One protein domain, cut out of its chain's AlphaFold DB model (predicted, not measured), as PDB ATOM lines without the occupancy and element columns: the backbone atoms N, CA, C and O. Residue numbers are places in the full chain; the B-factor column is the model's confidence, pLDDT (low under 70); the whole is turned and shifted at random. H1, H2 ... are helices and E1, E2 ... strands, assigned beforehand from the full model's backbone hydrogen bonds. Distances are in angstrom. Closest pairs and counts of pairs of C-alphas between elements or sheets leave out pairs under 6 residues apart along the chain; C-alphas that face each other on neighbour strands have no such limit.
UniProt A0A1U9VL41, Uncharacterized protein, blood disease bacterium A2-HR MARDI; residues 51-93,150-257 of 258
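Overview. This is residues 51 to 93 and 150 to 257 of the 258 residues of an uncharacterized protein of blood disease bacterium A2-HR MARDI (UniProt A0A1U9VL41). A compact pile of crossed helices: H2 and H4 run nearly parallel through the middle with a narrow gap between them, H3 crosses both on one side, and H6 crosses both on the other. H1 and H7 cover the H2 end of this core, while H5 and much of the long link after it, residues 202 to 224, lie at the H4 end. The printed part has 151 residues with seven named helices and one three-residue strand, in the order H1, H2, H3, H4, H5, E1, H6, H7, and its class is mostly helix. The radius of gyration of the C-alphas is 15.3 A, and the spans are 46 by 36 by 23 A.

Along the chain. H1, residues 51 to 66, begins with C-alpha 51 at (241.605, 193.642, 211.088) and is 22.3 A long. H2 is residues 74 to 84, 15.7 A. After the cut, H3, the longest helix, takes residues 150 to 169, 28.1 A, from C-alpha 150 at (231.995, 198.771, 215.102). H4 is residues 175 to 188, 19.6 A, and H5 is residues 190 to 201, 16.6 A. E1 is residues 225 to 227, 6.1 A. H6, residues 232 to 247, is 20.6 A long with a kink of 27 degrees near residue 241. H7, residues 249 to 255, measures 10.1 A and ends with C-alpha 255 at (247.129, 202.967, 220.221).

Arrangement. H2 is the hub, touching four helices. It touches H6 at a steep tilt of 48 degrees, opposite ways, closest at the C-alphas of Gly 78 and Arg 247, 4.8 A. H7 is about perpendicular to it at 75 degrees, and they touch closest at the C-alphas of Ser 74 and Tyr 251, 5.2 A. H3 touches H2 with residues 157 to 161 alone, closest at the C-alphas of Val 158 and Leu 76, 7.1 A. H1 and H2 only just touch, with 3 pairs of C-alphas within 8 A, closest at Ala 56 and Ala 77, 6.7 A. H2 and H4 are close but not clearly touching, at a shallow tilt of 15 degrees, the same way. H4 touches H3 (C-alphas of Ala 182 and Tyr 165, 4.8 A), H6 (Ala 184 and Val 240, 5.9 A) and H5 (Ala 185 and Val 193, 6.0 A). E1 pairs with no named strand. Every O i to N i+4 pair is within hydrogen-bond range in H2, H3, H4 and H5; the counts are 10 of 12 in H1, 11 of 12 in H6 and 1 of 3 in H7, where 3 of 4 O i to N i+3 pairs are within range.

Size, cuts and confidence. The C-alphas farthest apart, of Thr 54 and His 204, are 47.1 A from each other. Residues 94 to 149 are not printed, and C-alphas 93 and 150 are 13.2 A apart across the cut. The link from H5 to E1, 23 residues, is long. The mean pLDDT of the printed part is 96.4, and no printed residue is under 70.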
ATOM      1  N   LYS A  51     242.780 192.855 210.673       97.50
ATOM      2  CA  LYS A  51     241.605 193.642 211.088       97.50
ATOM      3  C   LYS A  51     241.902 194.603 212.243       97.50
ATOM      4  O   LYS A  51     241.262 195.647 212.336       97.50
ATOM      5  N   ALA A  52     242.898 194.310 213.080       97.88
ATOM      6  CA  ALA A  52     243.323 195.238 214.120       97.88
ATOM      7  C   ALA A  52     243.905 196.524 213.522       97.88
ATOM      8  O   ALA A  52     243.647 197.602 214.041       97.88
ATOM      9  N   GLN A  53     244.601 196.451 212.382       95.94
ATOM     10  CA  GLN A  53     245.086 197.650 211.685       95.94
ATOM     11  C   GLN A  53     243.929 198.540 211.200       95.94
ATOM     12  O   GLN A  53     244.069 199.757 211.143       95.94
ATOM     13  N   THR A  54     242.773 197.944 210.893       96.62
ATOM     14  CA  THR A  54     241.557 198.669 210.496       96.62
ATOM     15  C   THR A  54     240.841 199.301 211.689       96.62
ATOM     16  O   THR A  54     240.444 200.461 211.625       96.62
ATOM     17  N   TYR A  55     240.661 198.551 212.779       98.56
ATOM     18  CA  TYR A  55     239.775 198.961 213.874       98.56
ATOM     19  C   TYR A  55     240.492 199.561 215.088       98.56
ATOM     20  O   TYR A  55     239.865 200.313 215.833       98.56
ATOM     21  N   ALA A  56     241.792 199.323 215.287       98.25
ATOM     22  CA  ALA A  56     242.546 199.971 216.361       98.25
ATOM     23  C   ALA A  56     242.560 201.511 216.245       98.25
ATOM     24  O   ALA A  56     242.393 202.163 217.273       98.25
ATOM     25  N   PRO A  57     242.647 202.138 215.050       97.62
ATOM     26  CA  PRO A  57     242.482 203.588 214.929       97.62
ATOM     27  C   PRO A  57     241.114 204.094 215.412       97.62
ATOM     28  O   PRO A  57     241.046 205.155 216.030       97.62
ATOM     29  N   VAL A  58     240.042 203.325 215.179       98.50
ATOM     30  CA  VAL A  58     238.692 203.639 215.680       98.50
ATOM     31  C   VAL A  58     238.654 203.506 217.202       98.50
ATOM     32  O   VAL A  58     238.206 204.423 217.883       98.50
ATOM     33  N   LEU A  59     239.207 202.419 217.752       98.81
ATOM     34  CA  LEU A  59     239.323 202.227 219.200       98.81
ATOM     35  C   LEU A  59     240.119 203.357 219.857       98.81
ATOM     36  O   LEU A  59     239.727 203.846 220.911       98.81
ATOM     37  N   ARG A  60     241.215 203.800 219.233       98.50
ATOM     38  CA  ARG A  60     242.019 204.932 219.705       98.50
ATOM     39  C   ARG A  60     241.223 206.232 219.688       98.50
ATOM     40  O   ARG A  60     241.339 207.008 220.629       98.50
ATOM     41  N   ALA A  61     240.421 206.486 218.654       98.44
ATOM     42  CA  ALA A  61     239.564 207.671 218.609       98.44
ATOM     43  C   ALA A  61     238.535 207.661 219.753       98.44
ATOM     44  O   ALA A  61     238.428 208.639 220.490       98.44
ATOM     45  N   GLU A  62     237.864 206.526 219.964       98.69
ATOM     46  CA  GLU A  62     236.917 206.329 221.069       98.69
ATOM     47  C   GLU A  62     237.611 206.451 222.440       98.69
ATOM     48  O   GLU A  62     237.110 207.130 223.336       98.69
ATOM     49  N   GLN A  63     238.808 205.875 222.604       98.50
ATOM     50  CA  GLN A  63     239.623 206.023 223.813       98.50
ATOM     51  C   GLN A  63     239.998 207.484 224.061       98.50
ATOM     52  O   GLN A  63     239.806 207.964 225.170       98.50
ATOM     53  N   ARG A  64     240.503 208.212 223.063       98.06
ATOM     54  CA  ARG A  64     240.881 209.624 223.226       98.06
ATOM     55  C   ARG A  64     239.674 210.499 223.563       98.06
ATOM     56  O   ARG A  64     239.808 211.438 224.340       98.06
ATOM     57  N   GLN A  65     238.504 210.188 223.010       98.50
ATOM     58  CA  GLN A  65     237.279 210.936 223.275       98.50
ATOM     59  C   GLN A  65     236.715 210.664 224.674       98.50
ATOM     60  O   GLN A  65     236.313 211.596 225.367       98.50
ATOM     61  N   PHE A  66     236.666 209.397 225.090       98.62
ATOM     62  CA  PHE A  66     235.950 209.001 226.303       98.62
ATOM     63  C   PHE A  66     236.863 208.675 227.484       98.62
ATOM     64  O   PHE A  66     236.403 208.665 228.618       98.62
ATOM     65  N   TRP A  67     238.150 208.441 227.283       98.25
ATOM     66  CA  TRP A  67     239.098 208.167 228.360       98.25
ATOM     67  C   TRP A  67     240.504 208.696 228.015       98.25
ATOM     68  O   TRP A  67     241.439 207.906 227.881       98.25
ATOM     69  N   PRO A  68     240.673 210.021 227.828       97.44
ATOM     70  CA  PRO A  68     241.909 210.613 227.303       97.44
ATOM     71  C   PRO A  68     243.150 210.346 228.166       97.44
ATOM     72  O   PRO A  68     244.248 210.221 227.632       97.44
ATOM     73  N   ASP A  69     242.977 210.216 229.479       96.31
ATOM     74  CA  ASP A  69     244.014 209.974 230.485       96.31
ATOM     75  C   ASP A  69     244.224 208.477 230.797       96.31
ATOM     76  O   ASP A  69     244.714 208.114 231.867       96.31
ATOM     77  N   HIS A  70     243.854 207.583 229.873       97.88
ATOM     78  CA  HIS A  70     244.032 206.140 230.043       97.88
ATOM     79  C   HIS A  70     245.518 205.778 230.302       97.88
ATOM     80  O   HIS A  70     246.368 206.074 229.461       97.88
ATOM     81  N   PRO A  71     245.859 205.051 231.390       96.69
ATOM     82  CA  PRO A  71     247.257 204.834 231.793       96.69
ATOM     83  C   PRO A  71     248.058 203.870 230.897       96.69
ATOM     84  O   PRO A  71     249.285 203.906 230.906       96.69
ATOM     85  N   ALA A  72     247.394 202.992 230.141       97.50
ATOM     86  CA  ALA A  72     248.013 202.172 229.090       97.50
ATOM     87  C   ALA A  72     247.032 201.883 227.927       97.50
ATOM     88  O   ALA A  72     246.393 200.831 227.937       97.50
ATOM     89  N   PRO A  73     246.839 202.792 226.948       98.06
ATOM     90  CA  PRO A  73     245.812 202.654 225.901       98.06
ATOM     91  C   PRO A  73     245.885 201.344 225.103       98.06
ATOM     92  O   PRO A  73     244.858 200.809 224.682       98.06
ATOM     93  N   SER A  74     247.089 200.791 224.931       98.44
ATOM     94  CA  SER A  74     247.300 199.485 224.297       98.44
ATOM     95  C   SER A  74     246.606 198.312 225.013       98.44
ATOM     96  O   SER A  74     246.294 197.315 224.358       98.44
ATOM     97  N   ALA A  75     246.266 198.448 226.302       98.56
ATOM     98  CA  ALA A  75     245.497 197.456 227.059       98.56
ATOM     99  C   ALA A  75     244.100 197.203 226.475       98.56
ATOM    100  O   ALA A  75     243.653 196.061 226.407       98.56
ATOM    101  N   LEU A  76     243.435 198.246 225.966       98.81
ATOM    102  CA  LEU A  76     242.120 198.110 225.332       98.81
ATOM    103  C   LEU A  76     242.189 197.283 224.042       98.81
ATOM    104  O   LEU A  76     241.273 196.525 223.736       98.81
ATOM    105  N   ALA A  77     243.280 197.404 223.284       98.69
ATOM    106  CA  ALA A  77     243.494 196.603 222.081       98.69
ATOM    107  C   ALA A  77     243.819 195.138 222.428       98.69
ATOM    108  O   ALA A  77     243.314 194.222 221.774       98.69
ATOM    109  N   GLY A  78     244.595 194.909 223.494       98.69
ATOM    110  CA  GLY A  78     244.798 193.573 224.060       98.69
ATOM    111  C   GLY A  78     243.483 192.917 224.499       98.69
ATOM    112  O   GLY A  78     243.272 191.737 224.213       98.69
ATOM    113  N   LEU A  79     242.581 193.692 225.111       98.81
ATOM    114  CA  LEU A  79     241.233 193.268 225.493       98.81
ATOM    115  C   LEU A  79     240.379 192.887 224.275       98.81
ATOM    116  O   LEU A  79     239.832 191.788 224.241       98.81
ATOM    117  N   VAL A  80     240.322 193.726 223.233       98.81
ATOM    118  CA  VAL A  80     239.599 193.393 221.986       98.81
ATOM    119  C   VAL A  80     240.093 192.077 221.384       98.81
ATOM    120  O   VAL A  80     239.298 191.247 220.932       98.81
ATOM    121  N   GLU A  81     241.410 191.870 221.360       98.56
ATOM    122  CA  GLU A  81     241.977 190.623 220.863       98.56
ATOM    123  C   GLU A  81     241.563 189.432 221.736       98.56
ATOM    124  O   GLU A  81     241.148 188.400 221.208       98.56
ATOM    125  N   GLN A  82     241.650 189.568 223.060       97.94
ATOM    126  CA  GLN A  82     241.284 188.510 223.998       97.94
ATOM    127  C   GLN A  82     239.805 188.107 223.876       97.94
ATOM    128  O   GLN A  82     239.502 186.919 223.972       97.94
ATOM    129  N   GLU A  83     238.914 189.066 223.625       97.31
ATOM    130  CA  GLU A  83     237.475 188.827 223.501       97.31
ATOM    131  C   GLU A  83     237.088 188.241 222.132       97.31
ATOM    132  O   GLU A  83     236.257 187.341 222.034       97.31
ATOM    133  N   SER A  84     237.689 188.717 221.039       97.06
ATOM    134  CA  SER A  84     237.224 188.376 219.683       97.06
ATOM    135  C   SER A  84     238.009 187.260 218.979       97.06
ATOM    136  O   SER A  84     237.513 186.666 218.011       97.06
ATOM    137  N   CYS A  85     239.228 186.956 219.432       95.25
ATOM    138  CA  CYS A  85     240.142 186.055 218.734       95.25
ATOM    139  C   CYS A  85     240.188 184.665 219.376       95.25
ATOM    140  O   CYS A  85     240.975 184.417 220.289       95.25
ATOM    141  N   VAL A  86     239.438 183.712 218.811       89.25
ATOM    142  CA  VAL A  86     239.608 182.277 219.125       89.25
ATOM    143  C   VAL A  86     241.002 181.795 218.698       89.25
ATOM    144  O   VAL A  86     241.642 181.010 219.390       89.25
ATOM    145  N   ALA A  87     241.488 182.313 217.568       90.94
ATOM    146  CA  ALA A  87     242.872 182.211 217.120       90.94
ATOM    147  C   ALA A  87     243.266 183.497 216.377       90.94
ATOM    148  O   ALA A  87     242.410 184.156 215.782       90.94
ATOM    149  N   LEU A  88     244.555 183.844 216.362       92.25
ATOM    150  CA  LEU A  88     245.042 185.104 215.772       92.25
ATOM    151  C   LEU A  88     244.790 185.223 214.262       92.25
ATOM    152  O   LEU A  88     244.576 186.321 213.760       92.25
ATOM    153  N   GLY A  89     244.787 184.097 213.546       88.31
ATOM    154  CA  GLY A  89     244.464 184.038 212.117       88.31
ATOM    155  C   GLY A  89     242.983 183.790 211.824       88.31
ATOM    156  O   GLY A  89     242.608 183.640 210.664       88.31
ATOM    157  N   SER A  90     242.133 183.686 212.852       91.19
ATOM    158  CA  SER A  90     240.718 183.367 212.649       91.19
ATOM    159  C   SER A  90     239.958 184.547 212.029       91.19
ATOM    160  O   SER A  90     240.226 185.701 212.375       91.19
ATOM    161  N   PRO A  91     238.943 184.293 211.183       93.12
ATOM    162  CA  PRO A  91     238.115 185.357 210.619       93.12
ATOM    163  C   PRO A  91     237.373 186.194 211.668       93.12
ATOM    164  O   PRO A  91     237.004 187.331 211.376       93.12
ATOM    165  N   SER A  92     237.135 185.658 212.871       93.88
ATOM    166  CA  SER A  92     236.456 186.370 213.961       93.88
ATOM    167  C   SER A  92     237.364 187.365 214.684       93.88
ATOM    168  O   SER A  92     236.860 188.320 215.274       93.88
ATOM    169  N   CYS A  93     238.683 187.173 214.620       97.06
ATOM    170  CA  CYS A  93     239.648 187.988 215.343       97.06
ATOM    171  C   CYS A  93     239.587 189.452 214.889       97.06
ATOM    172  O   CYS A  93     239.714 189.731 213.694       97.06
ATOM    173  N   PRO A 150     230.687 198.996 214.486       98.31
ATOM    174  CA  PRO A 150     231.995 198.771 215.102       98.31
ATOM    175  C   PRO A 150     232.432 199.937 215.995       98.31
ATOM    176  O   PRO A 150     233.086 199.708 217.006       98.31
ATOM    177  N   ASP A 151     232.028 201.165 215.667       98.50
ATOM    178  CA  ASP A 151     232.257 202.350 216.493       98.50
ATOM    179  C   ASP A 151     231.600 202.206 217.875       98.50
ATOM    180  O   ASP A 151     232.267 202.363 218.894       98.50
ATOM    181  N   LEU A 152     230.326 201.800 217.932       98.75
ATOM    182  CA  LEU A 152     229.611 201.619 219.201       98.75
ATOM    183  C   LEU A 152     230.093 200.394 219.984       98.75
ATOM    184  O   LEU A 152     230.121 200.444 221.213       98.75
ATOM    185  N   GLN A 153     230.525 199.325 219.302       98.75
ATOM    186  CA  GLN A 153     231.178 198.189 219.964       98.75
ATOM    187  C   GLN A 153     232.445 198.633 220.703       98.75
ATOM    188  O   GLN A 153     232.603 198.346 221.887       98.75
ATOM    189  N   LEU A 154     233.340 199.346 220.015       98.88
ATOM    190  CA  LEU A 154     234.608 199.794 220.590       98.88
ATOM    191  C   LEU A 154     234.386 200.870 221.658       98.88
ATOM    192  O   LEU A 154     235.016 200.819 222.713       98.88
ATOM    193  N   ARG A 155     233.421 201.775 221.450       98.88
ATOM    194  CA  ARG A 155     232.979 202.730 222.473       98.88
ATOM    195  C   ARG A 155     232.539 202.032 223.752       98.88
ATOM    196  O   ARG A 155     232.922 202.446 224.842       98.88
ATOM    197  N   ALA A 156     231.749 200.965 223.640       98.75
ATOM    198  CA  ALA A 156     231.286 200.218 224.802       98.75
ATOM    199  C   ALA A 156     232.446 199.582 225.579       98.75
ATOM    200  O   ALA A 156     232.448 199.653 226.808       98.75
ATOM    201  N   ILE A 157     233.456 199.045 224.886       98.69
ATOM    202  CA  ILE A 157     234.679 198.519 225.515       98.69
ATOM    203  C   ILE A 157     235.391 199.617 226.309       98.69
ATOM    204  O   ILE A 157     235.731 199.404 227.474       98.69
ATOM    205  N   VAL A 158     235.572 200.799 225.708       98.88
ATOM    206  CA  VAL A 158     236.211 201.957 226.356       98.88
ATOM    207  C   VAL A 158     235.430 202.381 227.596       98.88
ATOM    208  O   VAL A 158     236.004 202.496 228.676       98.88
ATOM    209  N   LEU A 159     234.118 202.586 227.468       98.81
ATOM    210  CA  LEU A 159     233.268 203.077 228.552       98.81
ATOM    211  C   LEU A 159     233.162 202.075 229.706       98.81
ATOM    212  O   LEU A 159     233.281 202.469 230.866       98.81
ATOM    213  N   MET A 160     232.984 200.786 229.403       98.38
ATOM    214  CA  MET A 160     232.924 199.730 230.417       98.38
ATOM    215  C   MET A 160     234.254 199.597 231.157       98.38
ATOM    216  O   MET A 160     234.272 199.586 232.389       98.38
ATOM    217  N   SER A 161     235.365 199.560 230.418       98.62
ATOM    218  CA  SER A 161     236.707 199.488 231.000       98.62
ATOM    219  C   SER A 161     237.014 200.715 231.857       98.62
ATOM    220  O   SER A 161     237.506 200.564 232.973       98.62
ATOM    221  N   ARG A 162     236.641 201.919 231.397       98.69
ATOM    222  CA  ARG A 162     236.786 203.171 232.154       98.69
ATOM    223  C   ARG A 162     236.006 203.128 233.460       98.69
ATOM    224  O   ARG A 162     236.563 203.458 234.502       98.69
ATOM    225  N   GLY A 163     234.738 202.716 233.418       98.31
ATOM    226  CA  GLY A 163     233.903 202.606 234.617       98.31
ATOM    227  C   GLY A 163     234.499 201.634 235.636       98.31
ATOM    228  O   GLY A 163     234.702 201.998 236.795       98.31
ATOM    229  N   ASN A 164     234.890 200.438 235.183       98.50
ATOM    230  CA  ASN A 164     235.553 199.448 236.032       98.50
ATOM    231  C   ASN A 164     236.860 199.987 236.635       98.50
ATOM    232  O   ASN A 164     237.114 199.810 237.827       98.50
ATOM    233  N   TYR A 165     237.679 200.662 235.827       98.75
ATOM    234  CA  TYR A 165     238.923 201.271 236.280       98.75
ATOM    235  C   TYR A 165     238.679 202.350 237.328       98.75
ATOM    236  O   TYR A 165     239.305 202.313 238.381       98.75
ATOM    237  N   GLN A 166     237.753 203.278 237.089       97.94
ATOM    238  CA  GLN A 166     237.442 204.354 238.029       97.94
ATOM    239  C   GLN A 166     236.944 203.807 239.372       97.94
ATOM    240  O   GLN A 166     237.349 204.299 240.426       97.94
ATOM    241  N   ASP A 167     236.116 202.762 239.351       97.62
ATOM    242  CA  ASP A 167     235.640 202.092 240.561       97.62
ATOM    243  C   ASP A 167     236.777 201.461 241.363       97.62
ATOM    244  O   ASP A 167     236.846 201.628 242.585       97.62
ATOM    245  N   ILE A 168     237.704 200.787 240.686       98.19
ATOM    246  CA  ILE A 168     238.862 200.186 241.343       98.19
ATOM    247  C   ILE A 168     239.865 201.238 241.802       98.19
ATOM    248  O   ILE A 168     240.370 201.128 242.916       98.19
ATOM    249  N   HIS A 169     240.166 202.246 240.989       97.44
ATOM    250  CA  HIS A 169     241.250 203.193 241.237       97.44
ATOM    251  C   HIS A 169     241.014 204.052 242.491       97.44
ATOM    252  O   HIS A 169     241.949 204.474 243.174       97.44
ATOM    253  N   ARG A 170     239.747 204.222 242.896       95.88
ATOM    254  CA  ARG A 170     239.404 204.799 244.208       95.88
ATOM    255  C   ARG A 170     240.020 204.001 245.364       95.88
ATOM    256  O   ARG A 170     240.446 204.597 246.356       95.88
ATOM    257  N   LEU A 171     240.117 202.681 245.214       95.19
ATOM    258  CA  LEU A 171     240.599 201.727 246.215       95.19
ATOM    259  C   LEU A 171     242.065 201.320 246.003       95.19
ATOM    260  O   LEU A 171     242.766 201.130 246.994       95.19
ATOM    261  N   VAL A 172     242.497 201.192 244.742       97.44
ATOM    262  CA  VAL A 172     243.829 200.748 244.306       97.44
ATOM    263  C   VAL A 172     244.582 201.897 243.654       97.44
ATOM    264  O   VAL A 172     244.236 202.346 242.564       97.44
ATOM    265  N   LYS A 173     245.619 202.380 244.345       93.06
ATOM    266  CA  LYS A 173     246.323 203.614 243.972       93.06
ATOM    267  C   LYS A 173     247.275 203.449 242.798       93.06
ATOM    268  O   LYS A 173     247.429 204.398 242.042       93.06
ATOM    269  N   ASP A 174     247.877 202.275 242.629       97.31
ATOM    270  CA  ASP A 174     248.712 202.007 241.461       97.31
ATOM    271  C   ASP A 174     247.834 201.879 240.198       97.31
ATOM    272  O   ASP A 174     246.976 200.989 240.143       97.31
ATOM    273  N   PRO A 175     248.012 202.740 239.175       97.44
ATOM    274  CA  PRO A 175     247.182 202.710 237.973       97.44
ATOM    275  C   PRO A 175     247.274 201.391 237.199       97.44
ATOM    276  O   PRO A 175     246.270 200.938 236.653       97.44
ATOM    277  N   GLN A 176     248.448 200.756 237.158       97.12
ATOM    278  CA  GLN A 176     248.639 199.511 236.407       97.12
ATOM    279  C   GLN A 176     247.956 198.328 237.104       97.12
ATOM    280  O   GLN A 176     247.264 197.540 236.456       97.12
ATOM    281  N   ALA A 177     248.056 198.239 238.431       98.06
ATOM    282  CA  ALA A 177     247.284 197.288 239.219       98.06
ATOM    283  C   ALA A 177     245.779 197.523 239.040       98.06
ATOM    284  O   ALA A 177     245.036 196.567 238.813       98.06
ATOM    285  N   ALA A 178     245.325 198.782 239.082       98.50
ATOM    286  CA  ALA A 178     243.921 199.121 238.875       98.50
ATOM    287  C   ALA A 178     243.399 198.678 237.495       98.50
ATOM    288  O   ALA A 178     242.278 198.177 237.422       98.50
ATOM    289  N   LEU A 179     244.206 198.773 236.428       98.56
ATOM    290  CA  LEU A 179     243.854 198.220 235.114       98.56
ATOM    291  C   LEU A 179     243.676 196.696 235.146       98.56
ATOM    292  O   LEU A 179     242.689 196.197 234.617       98.56
ATOM    293  N   ALA A 180     244.573 195.956 235.803       98.69
ATOM    294  CA  ALA A 180     244.467 194.496 235.893       98.69
ATOM    295  C   ALA A 180     243.187 194.048 236.630       98.69
ATOM    296  O   ALA A 180     242.477 193.144 236.193       98.69
ATOM    297  N   PHE A 181     242.836 194.731 237.722       98.75
ATOM    298  CA  PHE A 181     241.559 194.524 238.411       98.75
ATOM    299  C   PHE A 181     240.347 194.917 237.550       98.75
ATOM    300  O   PHE A 181     239.310 194.254 237.609       98.75
ATOM    301  N   ALA A 182     240.450 196.002 236.779       98.62
ATOM    302  CA  ALA A 182     239.378 196.462 235.901       98.62
ATOM    303  C   ALA A 182     239.110 195.474 234.758       98.62
ATOM    304  O   ALA A 182     237.949 195.218 234.442       98.62
ATOM    305  N   ASP A 183     240.160 194.871 234.201       98.75
ATOM    306  CA  ASP A 183     240.069 193.793 233.216       98.75
ATOM    307  C   ASP A 183     239.418 192.534 233.817       98.75
ATOM    308  O   ASP A 183     238.469 191.977 233.260       98.75
ATOM    309  N   ALA A 184     239.805 192.162 235.044       98.44
ATOM    310  CA  ALA A 184     239.142 191.084 235.776       98.44
ATOM    311  C   ALA A 184     237.638 191.353 235.965       98.44
ATOM    312  O   ALA A 184     236.820 190.429 235.893       98.44
ATOM    313  N   ALA A 185     237.268 192.614 236.211       98.06
ATOM    314  CA  ALA A 185     235.882 193.047 236.335       98.06
ATOM    315  C   ALA A 185     235.159 193.094 234.982       98.06
ATOM    316  O   ALA A 185     233.958 192.826 234.956       98.06
ATOM    317  N   TYR A 186     235.858 193.381 233.880       98.19
ATOM    318  CA  TYR A 186     235.295 193.322 232.531       98.19
ATOM    319  C   TYR A 186     234.834 191.896 232.220       98.19
ATOM    320  O   TYR A 186     233.665 191.672 231.915       98.19
ATOM    321  N   ASN A 187     235.722 190.922 232.430       96.12
ATOM    322  CA  ASN A 187     235.445 189.517 232.152       96.12
ATOM    323  C   ASN A 187     234.472 188.869 233.157       96.12
ATOM    324  O   ASN A 187     233.638 188.043 232.795       96.12
ATOM    325  N   GLY A 188     234.606 189.191 234.448       91.75
ATOM    326  CA  GLY A 188     233.966 188.434 235.528       91.75
ATOM    327  C   GLY A 188     233.051 189.234 236.453       91.75
ATOM    328  O   GLY A 188     232.532 188.656 237.413       91.75
ATOM    329  N   GLY A 189     232.886 190.535 236.222       94.00
ATOM    330  CA  GLY A 189     232.090 191.445 237.043       94.00
ATOM    331  C   GLY A 189     232.797 191.962 238.304       94.00
ATOM    332  O   GLY A 189     233.500 191.231 239.012       94.00
ATOM    333  N   MET A 190     232.526 193.230 238.636       96.31
ATOM    334  CA  MET A 190     233.108 193.962 239.774       96.31
ATOM    335  C   MET A 190     232.880 193.282 241.131       96.31
ATOM    336  O   MET A 190     233.778 193.233 241.969       96.31
ATOM    337  N   GLY A 191     231.688 192.718 241.357       95.94
ATOM    338  CA  GLY A 191     231.355 192.069 242.629       95.94
ATOM    339  C   GLY A 191     232.303 190.916 242.978       95.94
ATOM    340  O   GLY A 191     232.724 190.791 244.129       95.94
ATOM    341  N   GLY A 192     232.702 190.125 241.974       95.88
ATOM    342  CA  GLY A 192     233.680 189.052 242.149       95.88
ATOM    343  C   GLY A 192     235.077 189.583 242.461       95.88
ATOM    344  O   GLY A 192     235.720 189.087 243.376       95.88
ATOM    345  N   VAL A 193     235.508 190.647 241.777       97.69
ATOM    346  CA  VAL A 193     236.806 191.289 242.041       97.69
ATOM    347  C   VAL A 193     236.892 191.808 243.476       97.69
ATOM    348  O   VAL A 193     237.888 191.590 244.161       97.69
ATOM    349  N   GLN A 194     235.834 192.444 243.981       97.62
ATOM    350  CA  GLN A 194     235.814 192.923 245.364       97.62
ATOM    351  C   GLN A 194     235.815 191.772 246.381       97.62
ATOM    352  O   GLN A 194     236.425 191.899 247.443       97.62
ATOM    353  N   ALA A 195     235.156 190.651 246.073       97.81
ATOM    354  CA  ALA A 195     235.210 189.455 246.911       97.81
ATOM    355  C   ALA A 195     236.627 188.857 246.953       97.81
ATOM    356  O   ALA A 195     237.136 188.600 248.043       97.81
ATOM    357  N   ASP A 196     237.284 188.738 245.797       97.94
ATOM    358  CA  ASP A 196     238.666 188.262 245.677       97.94
ATOM    359  C   ASP A 196     239.643 189.160 246.453       97.94
ATOM    360  O   ASP A 196     240.473 188.666 247.218       97.94
ATOM    361  N   ARG A 197     239.502 190.489 246.337       98.00
ATOM    362  CA  ARG A 197     240.310 191.466 247.089       98.00
ATOM    363  C   ARG A 197     240.129 191.338 248.596       98.00
ATOM    364  O   ARG A 197     241.117 191.319 249.324       98.00
ATOM    365  N   ARG A 198     238.886 191.236 249.081       97.81
ATOM    366  CA  ARG A 198     238.619 191.044 250.517       97.81
ATOM    367  C   ARG A 198     239.208 189.733 251.020       97.81
ATOM    368  O   ARG A 198     239.850 189.727 252.062       97.81
ATOM    369  N   ALA A 199     239.033 188.647 250.271       98.00
ATOM    370  CA  ALA A 199     239.604 187.352 250.624       98.00
ATOM    371  C   ALA A 199     241.143 187.396 250.660       98.00
ATOM    372  O   ALA A 199     241.740 186.842 251.579       98.00
ATOM    373  N   CYS A 200     241.782 188.103 249.720       98.12
ATOM    374  CA  CYS A 200     243.224 188.348 249.748       98.12
ATOM    375  C   CYS A 200     243.634 189.128 251.002       98.12
ATOM    376  O   CYS A 200     244.528 188.690 251.709       98.12
ATOM    377  N   GLY A 201     242.933 190.209 251.355       97.56
ATOM    378  CA  GLY A 201     243.249 190.998 252.554       97.56
ATOM    379  C   GLY A 201     243.143 190.231 253.882       97.56
ATOM    380  O   GLY A 201     243.717 190.660 254.876       97.56
ATOM    381  N   LEU A 202     242.439 189.094 253.905       97.38
ATOM    382  CA  LEU A 202     242.368 188.191 255.062       97.38
ATOM    383  C   LEU A 202     243.468 187.116 255.059       97.38
ATOM    384  O   LEU A 202     243.665 186.430 256.060       97.38
ATOM    385  N   LYS A 203     244.172 186.930 253.939       96.94
ATOM    386  CA  LYS A 203     245.202 185.908 253.765       96.94
ATOM    387  C   LYS A 203     246.574 186.478 254.121       96.94
ATOM    388  O   LYS A 203     246.997 187.495 253.577       96.94
ATOM    389  N   HIS A 204     247.306 185.774 254.983       96.44
ATOM    390  CA  HIS A 204     248.676 186.150 255.330       96.44
ATOM    391  C   HIS A 204     249.557 186.282 254.076       96.44
ATOM    392  O   HIS A 204     249.615 185.368 253.249       96.44
ATOM    393  N   GLY A 205     250.257 187.413 253.960       96.06
ATOM    394  CA  GLY A 205     251.188 187.691 252.865       96.06
ATOM    395  C   GLY A 205     250.542 188.074 251.529       96.06
ATOM    396  O   GLY A 205     251.247 188.084 250.526       96.06
ATOM    397  N   CYS A 206     249.239 188.369 251.487       98.12
ATOM    398  CA  CYS A 206     248.557 188.830 250.277       98.12
ATOM    399  C   CYS A 206     248.236 190.328 250.369       98.12
ATOM    400  O   CYS A 206     247.601 190.778 251.320       98.12
ATOM    401  N   ASP A 207     248.660 191.097 249.369       97.94
ATOM    402  CA  ASP A 207     248.384 192.527 249.259       97.94
ATOM    403  C   ASP A 207     247.134 192.782 248.386       97.94
ATOM    404  O   ASP A 207     247.192 192.611 247.162       97.94
ATOM    405  N   PRO A 208     245.998 193.236 248.958       97.81
ATOM    406  CA  PRO A 208     244.770 193.500 248.203       97.81
ATOM    407  C   PRO A 208     244.856 194.735 247.285       97.81
ATOM    408  O   PRO A 208     243.878 195.056 246.593       97.81
ATOM    409  N   GLN A 209     245.991 195.442 247.289       97.88
ATOM    410  CA  GLN A 209     246.320 196.528 246.365       97.88
ATOM    411  C   GLN A 209     247.042 196.047 245.105       97.88
ATOM    412  O   GLN A 209     247.216 196.820 244.165       97.88
ATOM    413  N   ARG A 210     247.447 194.774 245.045       98.19
ATOM    414  CA  ARG A 210     248.205 194.214 243.923       98.19
ATOM    415  C   ARG A 210     247.431 193.069 243.285       98.19
ATOM    416  O   ARG A 210     246.877 192.214 243.969       98.19
ATOM    417  N   TRP A 211     247.403 193.037 241.956       98.31
ATOM    418  CA  TRP A 211     246.834 191.904 241.228       98.31
ATOM    419  C   TRP A 211     247.835 190.743 241.160       98.31
ATOM    420  O   TRP A 211     247.646 189.713 241.813       98.31
ATOM    421  N   PHE A 212     248.925 190.950 240.415       98.12
ATOM    422  CA  PHE A 212     249.938 189.930 240.148       98.12
ATOM    423  C   PHE A 212     250.690 189.523 241.419       98.12
ATOM    424  O   PHE A 212     251.061 190.365 242.248       98.12
ATOM    425  N   GLY A 213     250.875 188.214 241.590       96.62
ATOM    426  CA  GLY A 213     251.455 187.592 242.779       96.62
ATOM    427  C   GLY A 213     250.608 187.712 244.052       96.62
ATOM    428  O   GLY A 213     251.074 187.309 245.112       96.62
ATOM    429  N   ASN A 214     249.398 188.280 243.978       98.06
ATOM    430  CA  ASN A 214     248.573 188.600 245.143       98.06
ATOM    431  C   ASN A 214     247.110 188.194 244.915       98.06
ATOM    432  O   ASN A 214     246.773 187.015 245.055       98.06
ATOM    433  N   VAL A 215     246.227 189.132 244.551       98.25
ATOM    434  CA  VAL A 215     244.790 188.841 244.411       98.25
ATOM    435  C   VAL A 215     244.517 187.786 243.339       98.25
ATOM    436  O   VAL A 215     243.597 186.989 243.504       98.25
ATOM    437  N   GLU A 216     245.339 187.681 242.292       97.06
ATOM    438  CA  GLU A 216     245.150 186.646 241.268       97.06
ATOM    439  C   GLU A 216     245.182 185.214 241.838       97.06
ATOM    440  O   GLU A 216     244.440 184.346 241.376       97.06
ATOM    441  N   ALA A 217     245.953 184.987 242.910       95.81
ATOM    442  CA  ALA A 217     246.068 183.700 243.596       95.81
ATOM    443  C   ALA A 217     244.905 183.417 244.569       95.81
ATOM    444  O   ALA A 217     244.857 182.356 245.199       95.81
ATOM    445  N   THR A 218     243.968 184.356 244.715       94.62
ATOM    446  CA  THR A 218     242.790 184.229 245.578       94.62
ATOM    447  C   THR A 218     241.538 184.385 244.739       94.62
ATOM    448  O   THR A 218     241.298 185.446 244.185       94.62
ATOM    449  N   CYS A 219     240.734 183.332 244.632       94.00
ATOM    450  CA  CYS A 219     239.592 183.314 243.728       94.00
ATOM    451  C   CYS A 219     238.362 182.709 244.393       94.00
ATOM    452  O   CYS A 219     238.381 181.546 244.808       94.00
ATOM    453  N   THR A 220     237.302 183.507 244.486       95.25
ATOM    454  CA  THR A 220     236.008 183.151 245.075       95.25
ATOM    455  C   THR A 220     234.973 182.767 244.017       95.25
ATOM    456  O   THR A 220     233.836 182.446 244.356       95.25
ATOM    457  N   LYS A 221     235.329 182.824 242.726       92.69
ATOM    458  CA  LYS A 221     234.482 182.340 241.627       92.69
ATOM    459  C   LYS A 221     234.386 180.812 241.651       92.69
ATOM    460  O   LYS A 221     235.224 180.127 242.236       92.69
ATOM    461  N   SER A 222     233.365 180.280 240.978       90.94
ATOM    462  CA  SER A 222     233.197 178.831 240.834       90.94
ATOM    463  C   SER A 222     234.435 178.195 240.197       90.94
ATOM    464  O   SER A 222     234.928 178.668 239.170       90.94
ATOM    465  N   ARG A 223     234.893 177.095 240.802       93.56
ATOM    466  CA  ARG A 223     235.940 176.211 240.271       93.56
ATOM    467  C   ARG A 223     235.374 175.045 239.453       93.56
ATOM    468  O   ARG A 223     236.134 174.209 238.978       93.56
ATOM    469  N   ALA A 224     234.053 174.973 239.286       92.81
ATOM    470  CA  ALA A 224     233.438 173.984 238.411       92.81
ATOM    471  C   ALA A 224     233.779 174.284 236.945       92.81
ATOM    472  O   ALA A 224     233.830 175.450 236.541       92.81
ATOM    473  N   ALA A 225     233.989 173.231 236.158       90.56
ATOM    474  CA  ALA A 225     234.250 173.351 234.732       90.56
ATOM    475  C   ALA A 225     233.061 174.014 234.013       90.56
ATOM    476  O   ALA A 225     231.910 173.624 234.211       90.56
ATOM    477  N   LEU A 226     233.357 175.018 233.184       80.44
ATOM    478  CA  LEU A 226     232.367 175.790 232.430       80.44
ATOM    479  C   LEU A 226     232.564 175.636 230.917       80.44
ATOM    480  O   LEU A 226     231.608 175.326 230.206       80.44
ATOM    481  N   TYR A 227     233.802 175.795 230.436       76.50
ATOM    482  CA  TYR A 227     234.172 175.582 229.034       76.50
ATOM    483  C   TYR A 227     235.342 174.603 228.946       76.50
ATOM    484  O   TYR A 227     236.474 174.903 229.339       76.50
ATOM    485  N   GLY A 228     235.063 173.400 228.441       86.06
ATOM    486  CA  GLY A 228     236.021 172.299 228.476       86.06
ATOM    487  C   GLY A 228     236.407 171.980 229.920       86.06
ATOM    488  O   GLY A 228     235.550 171.655 230.733       86.06
ATOM    489  N   LYS A 229     237.696 172.099 230.243       90.94
ATOM    490  CA  LYS A 229     238.222 171.869 231.600       90.94
ATOM    491  C   LYS A 229     238.387 173.151 232.423       90.94
ATOM    492  O   LYS A 229     238.788 173.065 233.576       90.94
ATOM    493  N   ARG A 230     238.114 174.324 231.841       88.56
ATOM    494  CA  ARG A 230     238.362 175.625 232.477       88.56
ATOM    495  C   ARG A 230     237.158 176.052 233.306       88.56
ATOM    496  O   ARG A 230     236.018 175.988 232.835       88.56
ATOM    497  N   SER A 231     237.418 176.501 234.526       94.12
ATOM    498  CA  SER A 231     236.422 177.093 235.413       94.12
ATOM    499  C   SER A 231     236.275 178.600 235.197       94.12
ATOM    500  O   SER A 231     237.099 179.234 234.537       94.12
ATOM    501  N   ALA A 232     235.245 179.203 235.796       90.69
ATOM    502  CA  ALA A 232     235.088 180.662 235.801       90.69
ATOM    503  C   ALA A 232     236.276 181.370 236.475       90.69
ATOM    504  O   ALA A 232     236.587 182.514 236.148       90.69
ATOM    505  N   CYS A 233     236.935 180.691 237.414       94.88
ATOM    506  CA  CYS A 233     238.155 181.183 238.021       94.88
ATOM    507  C   CYS A 233     239.323 181.207 237.026       94.88
ATOM    508  O   CYS A 233     239.920 182.262 236.816       94.88
ATOM    509  N   ASP A 234     239.600 180.069 236.381       94.19
ATOM    510  CA  ASP A 234     240.726 179.927 235.448       94.19
ATOM    511  C   ASP A 234     240.600 180.921 234.295       94.19
ATOM    512  O   ASP A 234     241.553 181.619 233.962       94.19
ATOM    513  N   ILE A 235     239.387 181.042 233.746       93.69
ATOM    514  CA  ILE A 235     239.086 181.964 232.649       93.69
ATOM    515  C   ILE A 235     239.413 183.397 233.043       93.69
ATOM    516  O   ILE A 235     240.076 184.092 232.285       93.69
ATOM    517  N   ASN A 236     238.993 183.826 234.231       96.94
ATOM    518  CA  ASN A 236     239.192 185.198 234.668       96.94
ATOM    519  C   ASN A 236     240.666 185.527 234.942       96.94
ATOM    520  O   ASN A 236     241.113 186.620 234.617       96.94
ATOM    521  N   ARG A 237     241.431 184.595 235.523       97.25
ATOM    522  CA  ARG A 237     242.866 184.812 235.781       97.25
ATOM    523  C   ARG A 237     243.680 184.822 234.499       97.25
ATOM    524  O   ARG A 237     244.512 185.706 234.307       97.25
ATOM    525  N   GLU A 238     243.393 183.883 233.608       96.81
ATOM    526  CA  GLU A 238     244.035 183.817 232.302       96.81
ATOM    527  C   GLU A 238     243.694 185.042 231.448       96.81
ATOM    528  O   GLU A 238     244.566 185.556 230.756       96.81
ATOM    529  N   HIS A 239     242.462 185.553 231.537       98.06
ATOM    530  CA  HIS A 239     242.044 186.766 230.839       98.06
ATOM    531  C   HIS A 239     242.964 187.951 231.167       98.06
ATOM    532  O   HIS A 239     243.574 188.522 230.264       98.06
ATOM    533  N   VAL A 240     243.161 188.232 232.459       98.69
ATOM    534  CA  VAL A 240     244.002 189.348 232.922       98.69
ATOM    535  C   VAL A 240     245.462 189.152 232.549       98.69
ATOM    536  O   VAL A 240     246.111 190.087 232.082       98.69
ATOM    537  N   HIS A 241     245.985 187.935 232.711       98.62
ATOM    538  CA  HIS A 241     247.343 187.612 232.282       98.62
ATOM    539  C   HIS A 241     247.527 187.877 230.782       98.62
ATOM    540  O   HIS A 241     248.452 188.583 230.378       98.62
ATOM    541  N   ASN A 242     246.622 187.355 229.954       98.38
ATOM    542  CA  ASN A 242     246.715 187.477 228.508       98.38
ATOM    543  C   ASN A 242     246.613 188.931 228.057       98.38
ATOM    544  O   ASN A 242     247.433 189.369 227.252       98.38
ATOM    545  N   VAL A 243     245.642 189.690 228.567       98.62
ATOM    546  CA  VAL A 243     245.492 191.102 228.203       98.62
ATOM    547  C   VAL A 243     246.729 191.872 228.645       98.62
ATOM    548  O   VAL A 243     247.431 192.433 227.804       98.62
ATOM    549  N   MET A 244     247.059 191.850 229.933       98.38
ATOM    550  CA  MET A 244     248.052 192.769 230.491       98.38
ATOM    551  C   MET A 244     249.497 192.405 230.133       98.38
ATOM    552  O   MET A 244     250.314 193.307 229.958       98.38
ATOM    553  N   LEU A 245     249.826 191.112 230.027       98.00
ATOM    554  CA  LEU A 245     251.217 190.653 229.908       98.00
ATOM    555  C   LEU A 245     251.566 190.062 228.540       98.00
ATOM    556  O   LEU A 245     252.735 190.093 228.163       98.00
ATOM    557  N   VAL A 246     250.588 189.546 227.791       98.31
ATOM    558  CA  VAL A 246     250.853 188.863 226.514       98.31
ATOM    559  C   VAL A 246     250.475 189.740 225.325       98.31
ATOM    560  O   VAL A 246     251.293 189.992 224.450       98.31
ATOM    561  N   ARG A 247     249.231 190.223 225.273       98.19
ATOM    562  CA  ARG A 247     248.645 190.759 224.037       98.19
ATOM    563  C   ARG A 247     248.832 192.258 223.860       98.19
ATOM    564  O   ARG A 247     248.867 192.720 222.726       98.19
ATOM    565  N   SER A 248     248.926 193.034 224.939       98.12
ATOM    566  CA  SER A 248     248.826 194.500 224.845       98.12
ATOM    567  C   SER A 248     250.051 195.175 224.229       98.12
ATOM    568  O   SER A 248     249.904 196.092 223.424       98.12
ATOM    569  N   ALA A 249     251.267 194.727 224.555       97.88
ATOM    570  CA  ALA A 249     252.493 195.466 224.225       97.88
ATOM    571  C   ALA A 249     252.681 195.725 222.716       97.88
ATOM    572  O   ALA A 249     253.103 196.815 222.327       97.88
ATOM    573  N   LYS A 250     252.308 194.772 221.853       97.44
ATOM    574  CA  LYS A 250     252.402 194.922 220.389       97.44
ATOM    575  C   LYS A 250     251.485 196.002 219.810       97.44
ATOM    576  O   LYS A 250     251.718 196.454 218.696       97.44
ATOM    577  N   TYR A 251     250.463 196.442 220.544       98.25
ATOM    578  CA  TYR A 251     249.509 197.444 220.070       98.25
ATOM    579  C   TYR A 251     249.925 198.889 220.340       98.25
ATOM    580  O   TYR A 251     249.258 199.799 219.844       98.25
ATOM    581  N   ARG A 252     251.026 199.136 221.064       97.56
ATOM    582  CA  ARG A 252     251.511 200.503 221.332       97.56
ATOM    583  C   ARG A 252     251.641 201.360 220.062       97.56
ATOM    584  O   ARG A 252     251.105 202.464 220.071       97.56
ATOM    585  N   PRO A 253     252.213 200.880 218.938       96.62
ATOM    586  CA  PRO A 253     252.305 201.690 217.719       96.62
ATOM    587  C   PRO A 253     250.947 202.110 217.133       96.62
ATOM    588  O   PRO A 253     250.870 203.123 216.450       96.62
ATOM    589  N   LEU A 254     249.870 201.357 217.386       96.44
ATOM    590  CA  LEU A 254     248.529 201.673 216.880       96.44
ATOM    591  C   LEU A 254     247.716 202.527 217.861       96.44
ATOM    592  O   LEU A 254     246.900 203.340 217.431       96.44
ATOM    593  N   MET A 255     247.938 202.350 219.165       97.56
ATOM    594  CA  MET A 255     247.129 202.967 220.221       97.56
ATOM    595  C   MET A 255     247.767 204.215 220.833       97.56
ATOM    596  O   MET A 255     247.053 205.124 221.244       97.56
ATOM    597  N   GLU A 256     249.096 204.280 220.871       94.00
ATOM    598  CA  GLU A 256     249.858 205.304 221.599       94.00
ATOM    599  C   GLU A 256     250.665 206.215 220.669       94.00
ATOM    600  O   GLU A 256     251.218 207.212 221.127       94.00
ATOM    601  N   ALA A 257     250.704 205.926 219.363       77.12
ATOM    602  CA  ALA A 257     251.313 206.831 218.397       77.12
ATOM    603  C   ALA A 257     250.630 208.206 218.458       77.12
ATOM    604  O   ALA A 257     249.398 208.294 218.364       77.12
TER     605      ALA A 257